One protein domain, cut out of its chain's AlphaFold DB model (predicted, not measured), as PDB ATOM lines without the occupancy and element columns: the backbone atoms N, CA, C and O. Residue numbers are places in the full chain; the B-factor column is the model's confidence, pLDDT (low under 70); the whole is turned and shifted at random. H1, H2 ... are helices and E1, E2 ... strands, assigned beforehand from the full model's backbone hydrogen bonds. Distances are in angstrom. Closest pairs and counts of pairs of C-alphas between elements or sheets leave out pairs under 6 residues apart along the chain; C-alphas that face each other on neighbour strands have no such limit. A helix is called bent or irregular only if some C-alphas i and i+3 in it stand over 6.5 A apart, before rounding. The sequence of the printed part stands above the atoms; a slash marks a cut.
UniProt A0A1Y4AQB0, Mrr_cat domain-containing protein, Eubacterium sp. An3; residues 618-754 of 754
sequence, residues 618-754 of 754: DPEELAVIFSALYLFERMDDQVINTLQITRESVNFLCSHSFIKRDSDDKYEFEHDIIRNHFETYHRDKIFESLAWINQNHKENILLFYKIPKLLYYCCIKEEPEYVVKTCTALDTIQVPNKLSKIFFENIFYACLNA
ATOM      1  N   ASP A 618     350.324 358.565 411.581       93.69
ATOM      2  CA  ASP A 618     349.944 359.926 411.945       93.69
ATOM      3  C   ASP A 618     350.104 360.160 413.468       93.69
ATOM      4  O   ASP A 618     349.622 359.342 414.260       93.69
ATOM      5  N   PRO A 619     350.777 361.239 413.912       92.50
ATOM      6  CA  PRO A 619     351.051 361.455 415.332       92.50
ATOM      7  C   PRO A 619     349.804 361.554 416.217       92.50
ATOM      8  O   PRO A 619     349.862 361.147 417.381       92.50
ATOM      9  N   GLU A 620     348.687 362.084 415.701       92.62
ATOM     10  CA  GLU A 620     347.431 362.163 416.451       92.62
ATOM     11  C   GLU A 620     346.810 360.770 416.580       92.62
ATOM     12  O   GLU A 620     346.461 360.352 417.687       92.62
ATOM     13  N   GLU A 621     346.753 360.007 415.482       95.19
ATOM     14  CA  GLU A 621     346.287 358.615 415.511       95.19
ATOM     15  C   GLU A 621     347.136 357.763 416.470       95.19
ATOM     16  O   GLU A 621     346.595 357.030 417.301       95.19
ATOM     17  N   LEU A 622     348.465 357.891 416.411       95.75
ATOM     18  CA  LEU A 622     349.398 357.167 417.271       95.75
ATOM     19  C   LEU A 622     349.148 357.471 418.755       95.75
ATOM     20  O   LEU A 622     349.075 356.555 419.579       95.75
ATOM     21  N   ALA A 623     348.980 358.750 419.094       95.44
ATOM     22  CA  ALA A 623     348.686 359.176 420.456       95.44
ATOM     23  C   ALA A 623     347.336 358.625 420.943       95.44
ATOM     24  O   ALA A 623     347.253 358.120 422.066       95.44
ATOM     25  N   VAL A 624     346.304 358.637 420.091       96.75
ATOM     26  CA  VAL A 624     344.987 358.056 420.395       96.75
ATOM     27  C   VAL A 624     345.083 356.546 420.617       96.75
ATOM     28  O   VAL A 624     344.526 356.055 421.599       96.75
ATOM     29  N   ILE A 625     345.821 355.811 419.778       96.69
ATOM     30  CA  ILE A 625     346.028 354.359 419.921       96.69
ATOM     31  C   ILE A 625     346.659 354.029 421.275       96.69
ATOM     32  O   ILE A 625     346.131 353.209 422.029       96.69
ATOM     33  N   PHE A 626     347.790 354.657 421.604       96.50
ATOM     34  CA  PHE A 626     348.511 354.346 422.836       96.50
ATOM     35  C   PHE A 626     347.791 354.858 424.086       96.50
ATOM     36  O   PHE A 626     347.777 354.163 425.102       96.50
ATOM     37  N   SER A 627     347.114 356.007 424.000       96.38
ATOM     38  CA  SER A 627     346.192 356.482 425.037       96.38
ATOM     39  C   SER A 627     345.072 355.473 425.291       96.38
ATOM     40  O   SER A 627     344.797 355.137 426.445       96.38
ATOM     41  N   ALA A 628     344.459 354.945 424.229       95.19
ATOM     42  CA  ALA A 628     343.382 353.973 424.337       95.19
ATOM     43  C   ALA A 628     343.878 352.661 424.960       95.19
ATOM     44  O   ALA A 628     343.296 352.190 425.934       95.19
ATOM     45  N   LEU A 629     344.999 352.112 424.486       93.81
ATOM     46  CA  LEU A 629     345.627 350.932 425.095       93.81
ATOM     47  C   LEU A 629     345.969 351.140 426.567       93.81
ATOM     48  O   LEU A 629     345.863 350.214 427.366       93.81
ATOM     49  N   TYR A 630     346.409 352.345 426.928       93.50
ATOM     50  CA  TYR A 630     346.791 352.649 428.294       93.50
ATOM     51  C   TYR A 630     345.572 352.724 429.217       93.50
ATOM     52  O   TYR A 630     345.572 352.071 430.256       93.50
ATOM     53  N   LEU A 631     344.539 353.484 428.839       92.38
ATOM     54  CA  LEU A 631     343.370 353.755 429.683       92.38
ATOM     55  C   LEU A 631     342.318 352.644 429.666       92.38
ATOM     56  O   LEU A 631     341.707 352.370 430.698       92.38
ATOM     57  N   PHE A 632     342.079 352.032 428.508       90.06
ATOM     58  CA  PHE A 632     341.100 350.954 428.351       90.06
ATOM     59  C   PHE A 632     341.718 349.578 428.643       90.06
ATOM     60  O   PHE A 632     340.989 348.590 428.669       90.06
ATOM     61  N   GLU A 633     343.039 349.517 428.864       85.62
ATOM     62  CA  GLU A 633     343.892 348.326 429.048       85.62
ATOM     63  C   GLU A 633     343.959 347.393 427.827       85.62
ATOM     64  O   GLU A 633     345.012 346.822 427.535       85.62
ATOM     65  N   ARG A 634     342.854 347.273 427.084       88.56
ATOM     66  CA  ARG A 634     342.724 346.547 425.824       88.56
ATOM     67  C   ARG A 634     341.874 347.330 424.834       88.56
ATOM     68  O   ARG A 634     340.923 348.009 425.214       88.56
ATOM     69  N   MET A 635     342.177 347.173 423.552       92.00
ATOM     70  CA  MET A 635     341.329 347.653 422.466       92.00
ATOM     71  C   MET A 635     340.643 346.474 421.787       92.00
ATOM     72  O   MET A 635     341.302 345.592 421.239       92.00
ATOM     73  N   ASP A 636     339.319 346.476 421.802       90.31
ATOM     74  CA  ASP A 636     338.502 345.600 420.972       90.31
ATOM     75  C   ASP A 636     338.078 346.317 419.678       90.31
ATOM     76  O   ASP A 636     338.393 347.488 419.433       90.31
ATOM     77  N   ASP A 637     337.331 345.610 418.834       89.75
ATOM     78  CA  ASP A 637     336.789 346.177 417.602       89.75
ATOM     79  C   ASP A 637     335.867 347.378 417.858       89.75
ATOM     80  O   ASP A 637     335.786 348.276 417.021       89.75
ATOM     81  N   GLN A 638     335.190 347.433 419.009       90.44
ATOM     82  CA  GLN A 638     334.314 348.547 419.360       90.44
ATOM     83  C   GLN A 638     335.123 349.817 419.650       90.44
ATOM     84  O   GLN A 638     334.765 350.880 419.138       90.44
ATOM     85  N   VAL A 639     336.215 349.718 420.414       92.25
ATOM     86  CA  VAL A 639     337.146 350.824 420.685       92.25
ATOM     87  C   VAL A 639     337.789 351.302 419.388       92.25
ATOM     88  O   VAL A 639     337.700 352.489 419.080       92.25
ATOM     89  N   ILE A 640     338.337 350.384 418.582       93.25
ATOM     90  CA  ILE A 640     338.993 350.709 417.303       93.25
ATOM     91  C   ILE A 640     338.033 351.450 416.366       93.25
ATOM     92  O   ILE A 640     338.365 352.518 415.854       93.25
ATOM     93  N   ASN A 641     336.821 350.922 416.177       92.94
ATOM     94  CA  ASN A 641     335.838 351.528 415.281       92.94
ATOM     95  C   ASN A 641     335.314 352.868 415.820       92.94
ATOM     96  O   ASN A 641     335.041 353.779 415.038       92.94
ATOM     97  N   THR A 642     335.155 353.002 417.142       92.75
ATOM     98  CA  THR A 642     334.651 354.242 417.752       92.75
ATOM     99  C   THR A 642     335.662 355.367 417.627       92.75
ATOM    100  O   THR A 642     335.258 356.460 417.244       92.75
ATOM    101  N   LEU A 643     336.938 355.084 417.906       94.19
ATOM    102  CA  LEU A 643     338.052 356.032 417.813       94.19
ATOM    103  C   LEU A 643     338.542 356.254 416.372       94.19
ATOM    104  O   LEU A 643     339.475 357.018 416.162       94.19
ATOM    105  N   GLN A 644     337.926 355.586 415.387       93.94
ATOM    106  CA  GLN A 644     338.302 355.639 413.967       93.94
ATOM    107  C   GLN A 644     339.775 355.282 413.709       93.94
ATOM    108  O   GLN A 644     340.381 355.756 412.753       93.94
ATOM    109  N   ILE A 645     340.329 354.401 414.544       94.88
ATOM    110  CA  ILE A 645     341.692 353.896 414.400       94.88
ATOM    111  C   ILE A 645     341.753 352.987 413.168       94.88
ATOM    112  O   ILE A 645     340.932 352.077 412.993       94.88
ATOM    113  N   THR A 646     342.752 353.193 412.317       94.31
ATOM    114  CA  THR A 646     342.943 352.386 411.117       94.31
ATOM    115  C   THR A 646     343.508 351.008 411.464       94.31
ATOM    116  O   THR A 646     344.389 350.824 412.309       94.31
ATOM    117  N   ARG A 647     343.018 349.976 410.765       91.81
ATOM    118  CA  ARG A 647     343.550 348.611 410.920       91.81
ATOM    119  C   ARG A 647     344.982 348.490 410.419       91.81
ATOM    120  O   ARG A 647     345.697 347.607 410.879       91.81
ATOM    121  N   GLU A 648     345.384 349.340 409.483       94.25
ATOM    122  CA  GLU A 648     346.750 349.383 408.973       94.25
ATOM    123  C   GLU A 648     347.730 349.795 410.075       94.25
ATOM    124  O   GLU A 648     348.644 349.020 410.355       94.25
ATOM    125  N   SER A 649     347.461 350.892 410.793       94.75
ATOM    126  CA  SER A 649     348.264 351.344 411.938       94.75
ATOM    127  C   SER A 649     348.348 350.281 413.041       94.75
ATOM    128  O   SER A 649     349.437 349.944 413.509       94.75
ATOM    129  N   VAL A 650     347.225 349.647 413.405       93.19
ATOM    130  CA  VAL A 650     347.218 348.565 414.414       93.19
ATOM    131  C   VAL A 650     348.032 347.350 413.957       93.19
ATOM    132  O   VAL A 650     348.837 346.815 414.723       93.19
ATOM    133  N   ASN A 651     347.858 346.908 412.708       90.38
ATOM    134  CA  ASN A 651     348.614 345.782 412.154       90.38
ATOM    135  C   ASN A 651     350.111 346.104 412.051       90.38
ATOM    136  O   ASN A 651     350.942 345.233 412.319       90.38
ATOM    137  N   PHE A 652     350.457 347.346 411.706       91.81
ATOM    138  CA  PHE A 652     351.830 347.826 411.651       91.81
ATOM    139  C   PHE A 652     352.485 347.769 413.036       91.81
ATOM    140  O   PHE A 652     353.536 347.141 413.185       91.81
ATOM    141  N   LEU A 653     351.824 348.294 414.071       93.69
ATOM    142  CA  LEU A 653     352.290 348.227 415.463       93.69
ATOM    143  C   LEU A 653     352.413 346.786 415.982       93.69
ATOM    144  O   LEU A 653     353.351 346.473 416.721       93.69
ATOM    145  N   CYS A 654     351.509 345.892 415.565       89.00
ATOM    146  CA  CYS A 654     351.613 344.462 415.861       89.00
ATOM    147  C   CYS A 654     352.846 343.835 415.200       89.00
ATOM    148  O   CYS A 654     353.592 343.095 415.841       89.00
ATOM    149  N   SER A 655     353.093 344.145 413.924       84.25
ATOM    150  CA  SER A 655     354.257 343.622 413.200       84.25
ATOM    151  C   SER A 655     355.591 344.100 413.788       84.25
ATOM    152  O   SER A 655     356.563 343.348 413.765       84.25
ATOM    153  N   HIS A 656     355.599 345.280 414.420       87.75
ATOM    154  CA  HIS A 656     356.750 345.857 415.118       87.75
ATOM    155  C   HIS A 656     356.737 345.597 416.635       87.75
ATOM    156  O   HIS A 656     357.502 346.203 417.375       87.75
ATOM    157  N   SER A 657     355.912 344.674 417.143       88.81
ATOM    158  CA  SER A 657     355.944 344.247 418.556       88.81
ATOM    159  C   SER A 657     355.786 345.381 419.588       88.81
ATOM    160  O   SER A 657     356.374 345.314 420.664       88.81
ATOM    161  N   PHE A 658     355.018 346.428 419.275       92.00
ATOM    162  CA  PHE A 658     354.551 347.399 420.278       92.00
ATOM    163  C   PHE A 658     353.242 346.948 420.933       92.00
ATOM    164  O   PHE A 658     352.998 347.181 422.119       92.00
ATOM    165  N   ILE A 659     352.422 346.262 420.141       92.75
ATOM    166  CA  ILE A 659     351.114 345.731 420.502       92.75
ATOM    167  C   ILE A 659     351.116 344.242 420.165       92.75
ATOM    168  O   ILE A 659     351.769 343.813 419.211       92.75
ATOM    169  N   LYS A 660     350.375 343.445 420.926       86.69
ATOM    170  CA  LYS A 660     350.056 342.059 420.577       86.69
ATOM    171  C   LYS A 660     348.545 341.866 420.533       86.69
ATOM    172  O   LYS A 660     347.791 342.603 421.166       86.69
ATOM    173  N   ARG A 661     348.125 340.857 419.776       82.06
ATOM    174  CA  ARG A 661     346.734 340.415 419.677       82.06
ATOM    175  C   ARG A 661     346.542 339.187 420.564       82.06
ATOM    176  O   ARG A 661     347.344 338.257 420.463       82.06
ATOM    177  N   ASP A 662     345.539 339.214 421.432       69.94
ATOM    178  CA  ASP A 662     345.174 338.089 422.295       69.94
ATOM    179  C   ASP A 662     344.278 337.068 421.559       69.94
ATOM    180  O   ASP A 662     343.977 337.216 420.371       69.94
ATOM    181  N   SER A 663     343.896 335.993 422.252       57.25
ATOM    182  CA  SER A 663     343.045 334.923 421.712       57.25
ATOM    183  C   SER A 663     341.609 335.364 421.407       57.25
ATOM    184  O   SER A 663     340.945 334.720 420.600       57.25
ATOM    185  N   ASP A 664     341.142 336.454 422.024       61.88
ATOM    186  CA  ASP A 664     339.814 337.045 421.815       61.88
ATOM    187  C   ASP A 664     339.825 338.096 420.692       61.88
ATOM    188  O   ASP A 664     338.872 338.866 420.550       61.88
ATOM    189  N   ASP A 665     340.909 338.172 419.918       74.00
ATOM    190  CA  ASP A 665     341.134 339.194 418.897       74.00
ATOM    191  C   ASP A 665     341.195 340.638 419.425       74.00
ATOM    192  O   ASP A 665     341.053 341.594 418.655       74.00
ATOM    193  N   LYS A 666     341.478 340.816 420.719       84.50
ATOM    194  CA  LYS A 666     341.705 342.126 421.338       84.50
ATOM    195  C   LYS A 666     343.188 342.472 421.311       84.50
ATOM    196  O   LYS A 666     344.058 341.605 421.243       84.50
ATOM    197  N   TYR A 667     343.483 343.762 421.372       90.56
ATOM    198  CA  TYR A 667     344.840 344.291 421.298       90.56
ATOM    199  C   TYR A 667     345.269 344.849 422.650       90.56
ATOM    200  O   TYR A 667     344.542 345.631 423.257       90.56
ATOM    201  N   GLU A 668     346.463 344.482 423.102       90.56
ATOM    202  CA  GLU A 668     347.080 345.009 424.323       90.56
ATOM    203  C   GLU A 668     348.556 345.337 424.078       90.56
ATOM    204  O   GLU A 668     349.147 344.893 423.087       90.56
ATOM    205  N   PHE A 669     349.171 346.120 424.969       91.44
ATOM    206  CA  PHE A 669     350.619 346.337 424.926       91.44
ATOM    207  C   PHE A 669     351.356 344.997 424.865       91.44
ATOM    208  O   PHE A 669     351.037 344.067 425.608       91.44
ATOM    209  N   GLU A 670     352.370 344.902 424.005       88.75
ATOM    210  CA  GLU A 670     353.130 343.658 423.872       88.75
ATOM    211  C   GLU A 670     353.828 343.285 425.193       88.75
ATOM    212  O   GLU A 670     353.807 342.117 425.590       88.75
ATOM    213  N   HIS A 671     354.326 344.286 425.932       88.56
ATOM    214  CA  HIS A 671     354.909 344.120 427.263       88.56
ATOM    215  C   HIS A 671     354.763 345.388 428.117       88.56
ATOM    216  O   HIS A 671     354.830 346.515 427.622       88.56
ATOM    217  N   ASP A 672     354.719 345.203 429.439       87.12
ATOM    218  CA  ASP A 672     354.753 346.270 430.451       87.12
ATOM    219  C   ASP A 672     355.896 347.290 430.278       87.12
ATOM    220  O   ASP A 672     355.746 348.448 430.644       87.12
ATOM    221  N   ILE A 673     357.037 346.911 429.689       91.06
ATOM    222  CA  ILE A 673     358.164 347.835 429.488       91.06
ATOM    223  C   ILE A 673     357.812 348.896 428.437       91.06
ATOM    224  O   ILE A 673     358.160 350.061 428.610       91.06
ATOM    225  N   ILE A 674     357.078 348.512 427.388       92.50
ATOM    226  CA  ILE A 674     356.581 349.436 426.360       92.50
ATOM    227  C   ILE A 674     355.505 350.344 426.956       92.50
ATOM    228  O   ILE A 674     355.539 351.558 426.765       92.50
ATOM    229  N   ARG A 675     354.598 349.769 427.752       91.62
ATOM    230  CA  ARG A 675     353.581 350.527 428.490       91.62
ATOM    231  C   ARG A 675     354.208 351.587 429.402       91.62
ATOM    232  O   ARG A 675     353.816 352.748 429.350       91.62
ATOM    233  N   ASN A 676     355.193 351.202 430.212       90.12
ATOM    234  CA  ASN A 676     355.864 352.106 431.149       90.12
ATOM    235  C   ASN A 676     356.679 353.183 430.417       90.12
ATOM    236  O   ASN A 676     356.791 354.307 430.905       90.12
ATOM    237  N   HIS A 677     357.236 352.865 429.242       92.62
ATOM    238  CA  HIS A 677     357.874 353.860 428.383       92.62
ATOM    239  C   HIS A 677     356.868 354.929 427.935       92.62
ATOM    240  O   HIS A 677     357.139 356.115 428.114       92.62
ATOM    241  N   PHE A 678     355.689 354.522 427.452       93.00
ATOM    242  CA  PHE A 678     354.617 355.456 427.098       93.00
ATOM    243  C   PHE A 678     354.187 356.318 428.297       93.00
ATOM    244  O   PHE A 678     354.159 357.541 428.191       93.00
ATOM    245  N   GLU A 679     353.956 355.705 429.464       90.62
ATOM    246  CA  GLU A 679     353.588 356.426 430.694       90.62
ATOM    247  C   GLU A 679     354.619 357.492 431.095       90.62
ATOM    248  O   GLU A 679     354.264 358.580 431.546       90.62
ATOM    249  N   THR A 680     355.906 357.171 430.948       90.62
ATOM    250  CA  THR A 680     357.003 358.020 431.424       90.62
ATOM    251  C   THR A 680     357.314 359.157 430.456       90.62
ATOM    252  O   THR A 680     357.501 360.291 430.891       90.62
ATOM    253  N   TYR A 681     357.389 358.862 429.155       91.31
ATOM    254  CA  TYR A 681     357.903 359.796 428.146       91.31
ATOM    255  C   TYR A 681     356.814 360.486 427.320       91.31
ATOM    256  O   TYR A 681     357.085 361.527 426.729       91.31
ATOM    257  N   HIS A 682     355.589 359.955 427.316       91.06
ATOM    258  CA  HIS A 682     354.442 360.495 426.575       91.06
ATOM    259  C   HIS A 682     353.253 360.742 427.508       91.06
ATOM    260  O   HIS A 682     352.090 360.526 427.164       91.06
ATOM    261  N   ARG A 683     353.550 361.177 428.737       89.19
ATOM    262  CA  ARG A 683     352.563 361.358 429.803       89.19
ATOM    263  C   ARG A 683     351.467 362.364 429.444       89.19
ATOM    264  O   ARG A 683     350.318 362.189 429.839       89.19
ATOM    265  N   ASP A 684     351.821 363.397 428.686       91.50
ATOM    266  CA  ASP A 684     350.910 364.411 428.152       91.50
ATOM    267  C   ASP A 684     349.886 363.830 427.166       91.50
ATOM    268  O   ASP A 684     348.805 364.389 427.003       91.50
ATOM    269  N   LYS A 685     350.185 362.676 426.559       93.94
ATOM    270  CA  LYS A 685     349.330 362.003 425.574       93.94
ATOM    271  C   LYS A 685     348.361 360.990 426.169       93.94
ATOM    272  O   LYS A 685     347.525 360.444 425.457       93.94
ATOM    273  N   ILE A 686     348.420 360.735 427.477       93.44
ATOM    274  CA  ILE A 686     347.644 359.660 428.116       93.44
ATOM    275  C   ILE A 686     346.135 359.850 427.965       93.44
ATOM    276  O   ILE A 686     345.421 358.855 427.873       93.44
ATOM    277  N   PHE A 687     345.645 361.085 427.876       95.19
ATOM    278  CA  PHE A 687     344.215 361.382 427.774       95.19
ATOM    279  C   PHE A 687     343.711 361.669 426.350       95.19
ATOM    280  O   PHE A 687     342.532 361.980 426.184       95.19
ATOM    281  N   GLU A 688     344.548 361.524 425.322       96.44
ATOM    282  CA  GLU A 688     344.198 361.870 423.932       96.44
ATOM    283  C   GLU A 688     342.987 361.087 423.411       96.44
ATOM    284  O   GLU A 688     342.120 361.649 422.749       96.44
ATOM    285  N   SER A 689     342.836 359.814 423.790       96.38
ATOM    286  CA  SER A 689     341.653 359.021 423.424       96.38
ATOM    287  C   SER A 689     340.358 359.573 424.033       96.38
ATOM    288  O   SER A 689     339.319 359.603 423.373       96.38
ATOM    289  N   LEU A 690     340.405 360.066 425.275       96.38
ATOM    290  CA  LEU A 690     339.254 360.687 425.933       96.38
ATOM    291  C   LEU A 690     338.960 362.080 425.365       96.38
ATOM    292  O   LEU A 690     337.793 362.432 425.182       96.38
ATOM    293  N   ALA A 691     340.001 362.855 425.049       95.75
ATOM    294  CA  ALA A 691     339.869 364.143 424.374       95.75
ATOM    295  C   ALA A 691     339.231 363.975 422.985       95.75
ATOM    296  O   ALA A 691     338.287 364.692 422.648       95.75
ATOM    297  N   TRP A 692     339.662 362.966 422.226       96.12
ATOM    298  CA  TRP A 692     339.081 362.609 420.936       96.12
ATOM    299  C   TRP A 692     337.596 362.239 421.064       96.12
ATOM    300  O   TRP A 692     336.767 362.725 420.290       96.12
ATOM    301  N   ILE A 693     337.232 361.439 422.078       96.00
ATOM    302  CA  ILE A 693     335.832 361.074 422.368       96.00
ATOM    303  C   ILE A 693     334.978 362.319 422.634       96.00
ATOM    304  O   ILE A 693     333.856 362.397 422.128       96.00
ATOM    305  N   ASN A 694     335.505 363.285 423.394       95.50
ATOM    306  CA  ASN A 694     334.826 364.549 423.693       95.50
ATOM    307  C   ASN A 694     334.589 365.381 422.425       95.50
ATOM    308  O   ASN A 694     333.479 365.852 422.189       95.50
ATOM    309  N   GLN A 695     335.626 365.545 421.599       95.50
ATOM    310  CA  GLN A 695     335.570 366.354 420.376       95.50
ATOM    311  C   GLN A 695     334.615 365.768 419.324       95.50
ATOM    312  O   GLN A 695     333.980 366.515 418.586       95.50
ATOM    313  N   ASN A 696     334.490 364.438 419.273       94.62
ATOM    314  CA  ASN A 696     333.684 363.727 418.278       94.62
ATOM    315  C   ASN A 696     332.308 363.268 418.792       94.62
ATOM    316  O   ASN A 696     331.598 362.553 418.077       94.62
ATOM    317  N   HIS A 697     331.923 363.653 420.015       92.88
ATOM    318  CA  HIS A 697     330.643 363.300 420.645       92.88
ATOM    319  C   HIS A 697     330.368 361.781 420.655       92.88
ATOM    320  O   HIS A 697     329.322 361.298 420.203       92.88
ATOM    321  N   LYS A 698     331.358 360.997 421.110       92.50
ATOM    322  CA  LYS A 698     331.317 359.519 421.151       92.50
ATOM    323  C   LYS A 698     331.222 358.944 422.567       92.50
ATOM    324  O   LYS A 698     331.611 357.800 422.794       92.50
ATOM    325  N   GLU A 699     330.675 359.685 423.524       92.06
ATOM    326  CA  GLU A 699     330.690 359.342 424.956       92.06
ATOM    327  C   GLU A 699     330.006 358.008 425.291       92.06
ATOM    328  O   GLU A 699     330.303 357.400 426.318       92.06
ATOM    329  N   ASN A 700     329.133 357.510 424.411       90.81
ATOM    330  CA  ASN A 700     328.435 356.233 424.578       90.81
ATOM    331  C   ASN A 700     329.378 355.052 424.845       90.81
ATOM    332  O   ASN A 700     328.999 354.137 425.573       90.81
ATOM    333  N   ILE A 701     330.601 355.064 424.299       90.12
ATOM    334  CA  ILE A 701     331.564 353.986 424.560       90.12
ATOM    335  C   ILE A 701     331.965 353.919 426.037       90.12
ATOM    336  O   ILE A 701     332.145 352.833 426.578       90.12
ATOM    337  N   LEU A 702     332.020 355.057 426.732       91.00
ATOM    338  CA  LEU A 702     332.448 355.132 428.130       91.00
ATOM    339  C   LEU A 702     331.460 354.445 429.083       91.00
ATOM    340  O   LEU A 702     331.821 354.106 430.206       91.00
ATOM    341  N   LEU A 703     330.222 354.179 428.654       86.81
ATOM    342  CA  LEU A 703     329.255 353.416 429.450       86.81
ATOM    343  C   LEU A 703     329.736 351.995 429.763       86.81
ATOM    344  O   LEU A 703     329.343 351.442 430.789       86.81
ATOM    345  N   PHE A 704     330.600 351.437 428.915       85.06
ATOM    346  CA  PHE A 704     331.146 350.093 429.068       85.06
ATOM    347  C   PHE A 704     332.451 350.062 429.879       85.06
ATOM    348  O   PHE A 704     332.863 348.996 430.325       85.06
ATOM    349  N   TYR A 705     333.073 351.222 430.125       88.00
ATOM    350  CA  TYR A 705     334.410 351.321 430.712       88.00
ATOM    351  C   TYR A 705     334.417 352.245 431.933       88.00
ATOM    352  O   TYR A 705     334.578 353.461 431.820       88.00
ATOM    353  N   LYS A 706     334.261 351.661 433.131       87.56
ATOM    354  CA  LYS A 706     334.084 352.404 434.394       87.56
ATOM    355  C   LYS A 706     335.220 353.393 434.682       87.56
ATOM    356  O   LYS A 706     334.937 354.547 434.981       87.56
ATOM    357  N   ILE A 707     336.480 352.956 434.605       89.31
ATOM    358  CA  ILE A 707     337.634 353.811 434.927       89.31
ATOM    359  C   ILE A 707     337.840 354.910 433.869       89.31
ATOM    360  O   ILE A 707     337.853 356.078 434.265       89.31
ATOM    361  N   PRO A 708     337.882 354.613 432.551       92.06
ATOM    362  CA  PRO A 708     337.881 355.647 431.513       92.06
ATOM    363  C   PRO A 708     336.742 356.660 431.651       92.06
ATOM    364  O   PRO A 708     336.962 357.855 431.482       92.06
ATOM    365  N   LYS A 709     335.536 356.215 432.025       92.38
ATOM    366  CA  LYS A 709     334.395 357.103 432.277       92.38
ATOM    367  C   LYS A 709     334.646 358.064 433.436       92.38
ATOM    368  O   LYS A 709     334.371 359.251 433.301       92.38
ATOM    369  N   LEU A 710     335.140 357.565 434.570       91.00
ATOM    370  CA  LEU A 710     335.453 358.412 435.727       91.00
ATOM    371  C   LEU A 710     336.501 359.465 435.356       91.00
ATOM    372  O   LEU A 710     336.286 360.648 435.608       91.00
ATOM    373  N   LEU A 711     337.582 359.047 434.691       92.00
ATOM    374  CA  LEU A 711     338.636 359.947 434.222       92.00
ATOM    375  C   LEU A 711     338.119 360.973 433.206       92.00
ATOM    376  O   LEU A 711     338.489 362.137 433.276       92.00
ATOM    377  N   TYR A 712     337.216 360.585 432.305       94.19
ATOM    378  CA  TYR A 712     336.598 361.509 431.354       94.19
ATOM    379  C   TYR A 712     335.839 362.636 432.060       94.19
ATOM    380  O   TYR A 712     336.088 363.814 431.810       94.19
ATOM    381  N   TYR A 713     334.930 362.287 432.972       92.38
ATOM    382  CA  TYR A 713     334.114 363.291 433.651       92.38
ATOM    383  C   TYR A 713     334.921 364.150 434.625       92.38
ATOM    384  O   TYR A 713     334.649 365.342 434.742       92.38
ATOM    385  N   CYS A 714     335.928 363.575 435.287       89.81
ATOM    386  CA  CYS A 714     336.744 364.311 436.250       89.81
ATOM    387  C   CYS A 714     337.832 365.165 435.588       89.81
ATOM    388  O   CYS A 714     338.116 366.247 436.084       89.81
ATOM    389  N   CYS A 715     338.444 364.695 434.497       89.88
ATOM    390  CA  CYS A 715     339.656 365.304 433.935       89.88
ATOM    391  C   CYS A 715     339.456 365.953 432.558       89.88
ATOM    392  O   CYS A 715     340.273 366.779 432.174       89.88
ATOM    393  N   ILE A 716     338.417 365.581 431.797       92.44
ATOM    394  CA  ILE A 716     338.136 366.165 430.468       92.44
ATOM    395  C   ILE A 716     336.935 367.105 430.508       92.44
ATOM    396  O   ILE A 716     336.987 368.192 429.940       92.44
ATOM    397  N   LYS A 717     335.838 366.690 431.153       91.06
ATOM    398  CA  LYS A 717     334.668 367.559 431.361       91.06
ATOM    399  C   LYS A 717     334.791 368.448 432.594       91.06
ATOM    400  O   LYS A 717     334.097 369.457 432.650       91.06
ATOM    401  N   GLU A 718     335.626 368.046 433.554       88.88
ATOM    402  CA  GLU A 718     335.807 368.720 434.845       88.88
ATOM    403  C   GLU A 718     334.467 368.973 435.568       88.88
ATOM    404  O   GLU A 718     334.231 370.037 436.129       88.88
ATOM    405  N   GLU A 719     333.551 367.996 435.538       89.31
ATOM    406  CA  GLU A 719     332.219 368.125 436.145       89.31
ATOM    407  C   GLU A 719     332.304 368.059 437.684       89.31
ATOM    408  O   GLU A 719     332.555 366.972 438.225       89.31
ATOM    409  N   PRO A 720     332.025 369.154 438.428       85.75
ATOM    410  CA  PRO A 720     332.260 369.202 439.877       85.75
ATOM    411  C   PRO A 720     331.470 368.144 440.655       85.75
ATOM    412  O   PRO A 720     331.985 367.519 441.582       85.75
ATOM    413  N   GLU A 721     330.229 367.869 440.243       85.75
ATOM    414  CA  GLU A 721     329.398 366.831 440.862       85.75
ATOM    415  C   GLU A 721     330.009 365.430 440.707       85.75
ATOM    416  O   GLU A 721     329.952 364.614 441.632       85.75
ATOM    417  N   TYR A 722     330.625 365.144 439.555       86.00
ATOM    418  CA  TYR A 722     331.270 363.860 439.289       86.00
ATOM    419  C   TYR A 722     332.579 363.718 440.062       86.00
ATOM    420  O   TYR A 722     332.861 362.640 440.586       86.00
ATOM    421  N   VAL A 723     333.341 364.807 440.175       85.94
ATOM    422  CA  VAL A 723     334.575 364.879 440.963       85.94
ATOM    423  C   VAL A 723     334.277 364.593 442.437       85.94
ATOM    424  O   VAL A 723     334.840 363.656 443.003       85.94
ATOM    425  N   VAL A 724     333.299 365.287 443.032       84.94
ATOM    426  CA  VAL A 724     332.876 365.059 444.427       84.94
ATOM    427  C   VAL A 724     332.351 363.635 444.627       84.94
ATOM    428  O   VAL A 724     332.727 362.955 445.586       84.94
ATOM    429  N   LYS A 725     331.516 363.134 443.710       87.06
ATOM    430  CA  LYS A 725     331.004 361.757 443.769       87.06
ATOM    431  C   LYS A 725     332.119 360.712 443.684       87.06
ATOM    432  O   LYS A 725     332.041 359.680 444.341       87.06
ATOM    433  N   THR A 726     333.144 360.965 442.879       86.06
ATOM    434  CA  THR A 726     334.293 360.063 442.739       86.06
ATOM    435  C   THR A 726     335.159 360.107 443.994       86.06
ATOM    436  O   THR A 726     335.439 359.051 444.554       86.06
ATOM    437  N   CYS A 727     335.493 361.306 444.491       84.00
ATOM    438  CA  CYS A 727     336.273 361.516 445.717       84.00
ATOM    439  C   CYS A 727     335.579 360.871 446.946       84.00
ATOM    440  O   CYS A 727     336.229 360.194 447.739       84.00
ATOM    441  N   THR A 728     334.251 360.977 447.071       84.38
ATOM    442  CA  THR A 728     333.479 360.339 448.165       84.38
ATOM    443  C   THR A 728     333.373 358.816 448.065       84.38
ATOM    444  O   THR A 728     333.062 358.163 449.057       84.38
ATOM    445  N   ALA A 729     333.635 358.239 446.891       84.56
ATOM    446  CA  ALA A 729     333.547 356.805 446.648       84.56
ATOM    447  C   ALA A 729     334.920 356.122 446.513       84.56
ATOM    448  O   ALA A 729     334.943 354.931 446.199       84.56
ATOM    449  N   LEU A 730     336.041 356.826 446.736       82.38
ATOM    450  CA  LEU A 730     337.400 356.307 446.495       82.38
ATOM    451  C   LEU A 730     337.656 354.959 447.175       82.38
ATOM    452  O   LEU A 730     338.158 354.050 446.522       82.38
ATOM    453  N   ASP A 731     337.197 354.789 448.416       74.38
ATOM    454  CA  ASP A 731     337.351 353.543 449.185       74.38
ATOM    455  C   ASP A 731     336.618 352.337 448.565       74.38
ATOM    456  O   ASP A 731     336.866 351.188 448.919       74.38
ATOM    457  N   THR A 732     335.693 352.585 447.635       75.25
ATOM    458  CA  THR A 732     334.871 351.559 446.969       75.25
ATOM    459  C   THR A 732     335.185 351.400 445.481       75.25
ATOM    460  O   THR A 732     334.685 350.479 444.826       75.25
ATOM    461  N   ILE A 733     335.992 352.296 444.905       79.06
ATOM    462  CA  ILE A 733     336.382 352.222 443.500       79.06
ATOM    463  C   ILE A 733     337.591 351.292 443.393       79.06
ATOM    464  O   ILE A 733     338.699 351.640 443.780       79.06
ATOM    465  N   GLN A 734     337.383 350.121 442.796       76.00
ATOM    466  CA  GLN A 734     338.482 349.261 442.362       76.00
ATOM    467  C   GLN A 734     339.155 349.878 441.134       76.00
ATOM    468  O   GLN A 734     338.565 349.918 440.052       76.00
ATOM    469  N   VAL A 735     340.366 350.396 441.328       78.38
ATOM    470  CA  VAL A 735     341.219 350.950 440.273       78.38
ATOM    471  C   VAL A 735     342.304 349.918 439.945       78.38
ATOM    472  O   VAL A 735     342.958 349.455 440.878       78.38
ATOM    473  N   PRO A 736     342.538 349.573 438.662       78.38
ATOM    474  CA  PRO A 736     343.659 348.714 438.284       78.38
ATOM    475  C   PRO A 736     344.986 349.250 438.842       78.38
ATOM    476  O   PRO A 736     345.241 350.455 438.758       78.38
ATOM    477  N   ASN A 737     345.850 348.386 439.384       74.12
ATOM    478  CA  ASN A 737     347.169 348.770 439.904       74.12
ATOM    479  C   ASN A 737     347.998 349.518 438.846       74.12
ATOM    480  O   ASN A 737     348.617 350.534 439.163       74.12
ATOM    481  N   LYS A 738     347.930 349.095 437.581       80.44
ATOM    482  CA  LYS A 738     348.537 349.742 436.413       80.44
ATOM    483  C   LYS A 738     348.050 351.177 436.198       80.44
ATOM    484  O   LYS A 738     348.817 352.004 435.707       80.44
ATOM    485  N   LEU A 739     346.805 351.497 436.551       85.00
ATOM    486  CA  LEU A 739     346.231 352.844 436.423       85.00
ATOM    487  C   LEU A 739     346.226 353.643 437.728       85.00
ATOM    488  O   LEU A 739     346.044 354.857 437.674       85.00
ATOM    489  N   SER A 740     346.443 352.990 438.872       82.12
ATOM    490  CA  SER A 740     346.287 353.556 440.217       82.12
ATOM    491  C   SER A 740     346.956 354.921 440.368       82.12
ATOM    492  O   SER A 740     346.288 355.901 440.691       82.12
ATOM    493  N   LYS A 741     348.247 355.012 440.040       83.69
ATOM    494  CA  LYS A 741     349.028 356.246 440.132       83.69
ATOM    495  C   LYS A 741     348.376 357.394 439.363       83.69
ATOM    496  O   LYS A 741     348.101 358.441 439.937       83.69
ATOM    497  N   ILE A 742     348.081 357.182 438.081       86.94
ATOM    498  CA  ILE A 742     347.483 358.210 437.223       86.94
ATOM    499  C   ILE A 742     346.073 358.556 437.673       86.94
ATOM    500  O   ILE A 742     345.717 359.732 437.682       86.94
ATOM    501  N   PHE A 743     345.280 357.566 438.064       87.81
ATOM    502  CA  PHE A 743     343.931 357.799 438.540       87.81
ATOM    503  C   PHE A 743     343.933 358.681 439.789       87.81
ATOM    504  O   PHE A 743     343.338 359.753 439.773       87.81
ATOM    505  N   PHE A 744     344.646 358.285 440.845       88.44
ATOM    506  CA  PHE A 744     344.639 359.033 442.102       88.44
ATOM    507  C   PHE A 744     345.288 360.412 441.967       88.44
ATOM    508  O   PHE A 744     344.744 361.376 442.499       88.44
ATOM    509  N   GLU A 745     346.390 360.538 441.220       88.81
ATOM    510  CA  GLU A 745     347.016 361.843 440.973       88.81
ATOM    511  C   GLU A 745     346.049 362.794 440.250       88.81
ATOM    512  O   GLU A 745     345.865 363.928 440.688       88.81
ATOM    513  N   ASN A 746     345.366 362.344 439.192       88.12
ATOM    514  CA  ASN A 746     344.462 363.212 438.433       88.12
ATOM    515  C   ASN A 746     343.140 363.496 439.154       88.12
ATOM    516  O   ASN A 746     342.634 364.610 439.051       88.12
ATOM    517  N   ILE A 747     342.593 362.544 439.916       87.81
ATOM    518  CA  ILE A 747     341.423 362.809 440.766       87.81
ATOM    519  C   ILE A 747     341.779 363.808 441.872       87.81
ATOM    520  O   ILE A 747     340.985 364.701 442.155       87.81
ATOM    521  N   PHE A 748     342.978 363.718 442.454       86.31
ATOM    522  CA  PHE A 748     343.451 364.702 443.425       86.31
ATOM    523  C   PHE A 748     343.542 366.106 442.813       86.31
ATOM    524  O   PHE A 748     343.010 367.050 443.391       86.31
ATOM    525  N   TYR A 749     344.141 366.249 441.624       86.19
ATOM    526  CA  TYR A 749     344.189 367.539 440.926       86.19
ATOM    527  C   TYR A 749     342.798 368.058 440.545       86.19
ATOM    528  O   TYR A 749     342.524 369.240 440.735       86.19
ATOM    529  N   ALA A 750     341.896 367.189 440.081       84.69
ATOM    530  CA  ALA A 750     340.514 367.569 439.799       84.69
ATOM    531  C   ALA A 750     339.790 368.056 441.068       84.69
ATOM    532  O   ALA A 750     339.106 369.071 441.020       84.69
ATOM    533  N   CYS A 751     339.998 367.396 442.215       82.44
ATOM    534  CA  CYS A 751     339.444 367.811 443.510       82.44
ATOM    535  C   CYS A 751     340.085 369.113 444.054       82.44
ATOM    536  O   CYS A 751     339.482 369.749 444.909       82.44
ATOM    537  N   LEU A 752     341.265 369.540 443.578       82.12
ATOM    538  CA  LEU A 752     341.825 370.868 443.887       82.12
ATOM    539  C   LEU A 752     341.231 371.992 443.023       82.12
ATOM    540  O   LEU A 752     341.254 373.149 443.440       82.12
ATOM    541  N   ASN A 753     340.763 371.656 441.818       74.12
ATOM    542  CA  ASN A 753     340.225 372.611 440.850       74.12
ATOM    543  C   ASN A 753     338.696 372.780 440.946       74.12
ATOM    544  O   ASN A 753     338.179 373.796 440.479       74.12
ATOM    545  N   ALA A 754     337.993 371.793 441.516       67.12
ATOM    546  CA  ALA A 754     336.557 371.806 441.812       67.12
ATOM    547  C   ALA A 754     336.263 372.461 443.169       67.12
ATOM    548  O   ALA A 754     335.220 373.151 443.264       67.12
TER     549      ALA A 754
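What this domain is: This is residues 618 to 754 of the 754 residues of the protein "Mrr_cat domain-containing protein" of Eubacterium sp. An3 (UniProt A0A1Y4AQB0). Two lobes of helices stand side by side along the longest axis: in one, H2, H3, H4 and the small hairpin E1 and E2 surround H1, and in the other, H7, H8 and H9 pack together. H5 bridges the lobes, packing on both H1 and H7, while H6 joins H7 at a corner. The printed part has 137 residues, with nine named helices and two named strands in the order H1 H2 H3 E1 E2 H4 H5 H6 H7 H8 H9; the sheet, order E1 - E2, is antiparallel, and the class is mostly helix. The whole is compact, with a radius of gyration of the C-alphas of 14.8 A and spans of 43 by 31 by 27 A.

Where its parts are: Strands E1, residues 659 to 661, and E2, residues 667 to 669, have three residues each. H1, residues 619 to 631, is 18.0 A long and begins at C-alpha 619 (351.051, 361.455, 415.332). H2 is residues 637 to 642, H3 647 to 655, H4 672 to 681, H5 688 to 695 and H6 699 to 704. H7, residues 706 to 716, is 14.9 A long, and H8 is residues 720 to 728. H9, residues 737 to 753, is 24.8 A long and ends at C-alpha 753 (340.225, 372.611, 440.850); it is irregular, with C-alphas 738 and 741 7.5 A apart.

How they stand to each other: In the hairpin E1 and E2, N 660 and O 668 are within hydrogen-bond range at 2.9 A. The closest C-alphas of H3 and E1, Cys 654 and Lys 660, are 5.5 A apart; those of H1 and E2, Leu 629 and Glu 668, 6.1 A. H1 is close to but not clearly touching H2 (Ala 628 and Val 639, 7.9 A), H3 (Leu 622 and Ser 649, 8.0 A) and H4 (Tyr 630 and Arg 675, 7.1 A). With residues 623 to 628 alone, H1 touches H5, about perpendicular at 75 degrees, closest at C-alphas 624 and 689, 4.6 A. H5 touches H7 at C-alphas 690 and 712, 6.1 A. H6 and H7 only just touch, with 3 pairs of C-alphas within 8 A, and only at the corner; C-alphas 702 and 709 are closest, 5.0 A. H7 touches H8 at C-alphas 714 and 723, 5.2 A. With residues 743 to 750 alone, H9 touches H7 the same way at a shallow tilt of 33 degrees, only just short of steep; C-alphas 714 and 750 are closest, 6.1 A. With residues 747 to 751 alone, H9 touches H8 at C-alphas 723 and 751, 6.2 A. Each O i to N i+4 pair is within hydrogen-bond range in H1, H2, H3, H4, H5, H7 and H8; H9 has 11 of 13, and H6 0 of 2 but 3 of 3 O i to N i+3 pairs.

The domain as a whole: The C-alphas farthest apart, of Ser 655 and Thr 728, are 44.0 A apart. The printed part has no cut and no long link, and ends at the chain's last residue. Mean pLDDT of the printed part is 88.7; residues 662 to 664 and 754 are under 70.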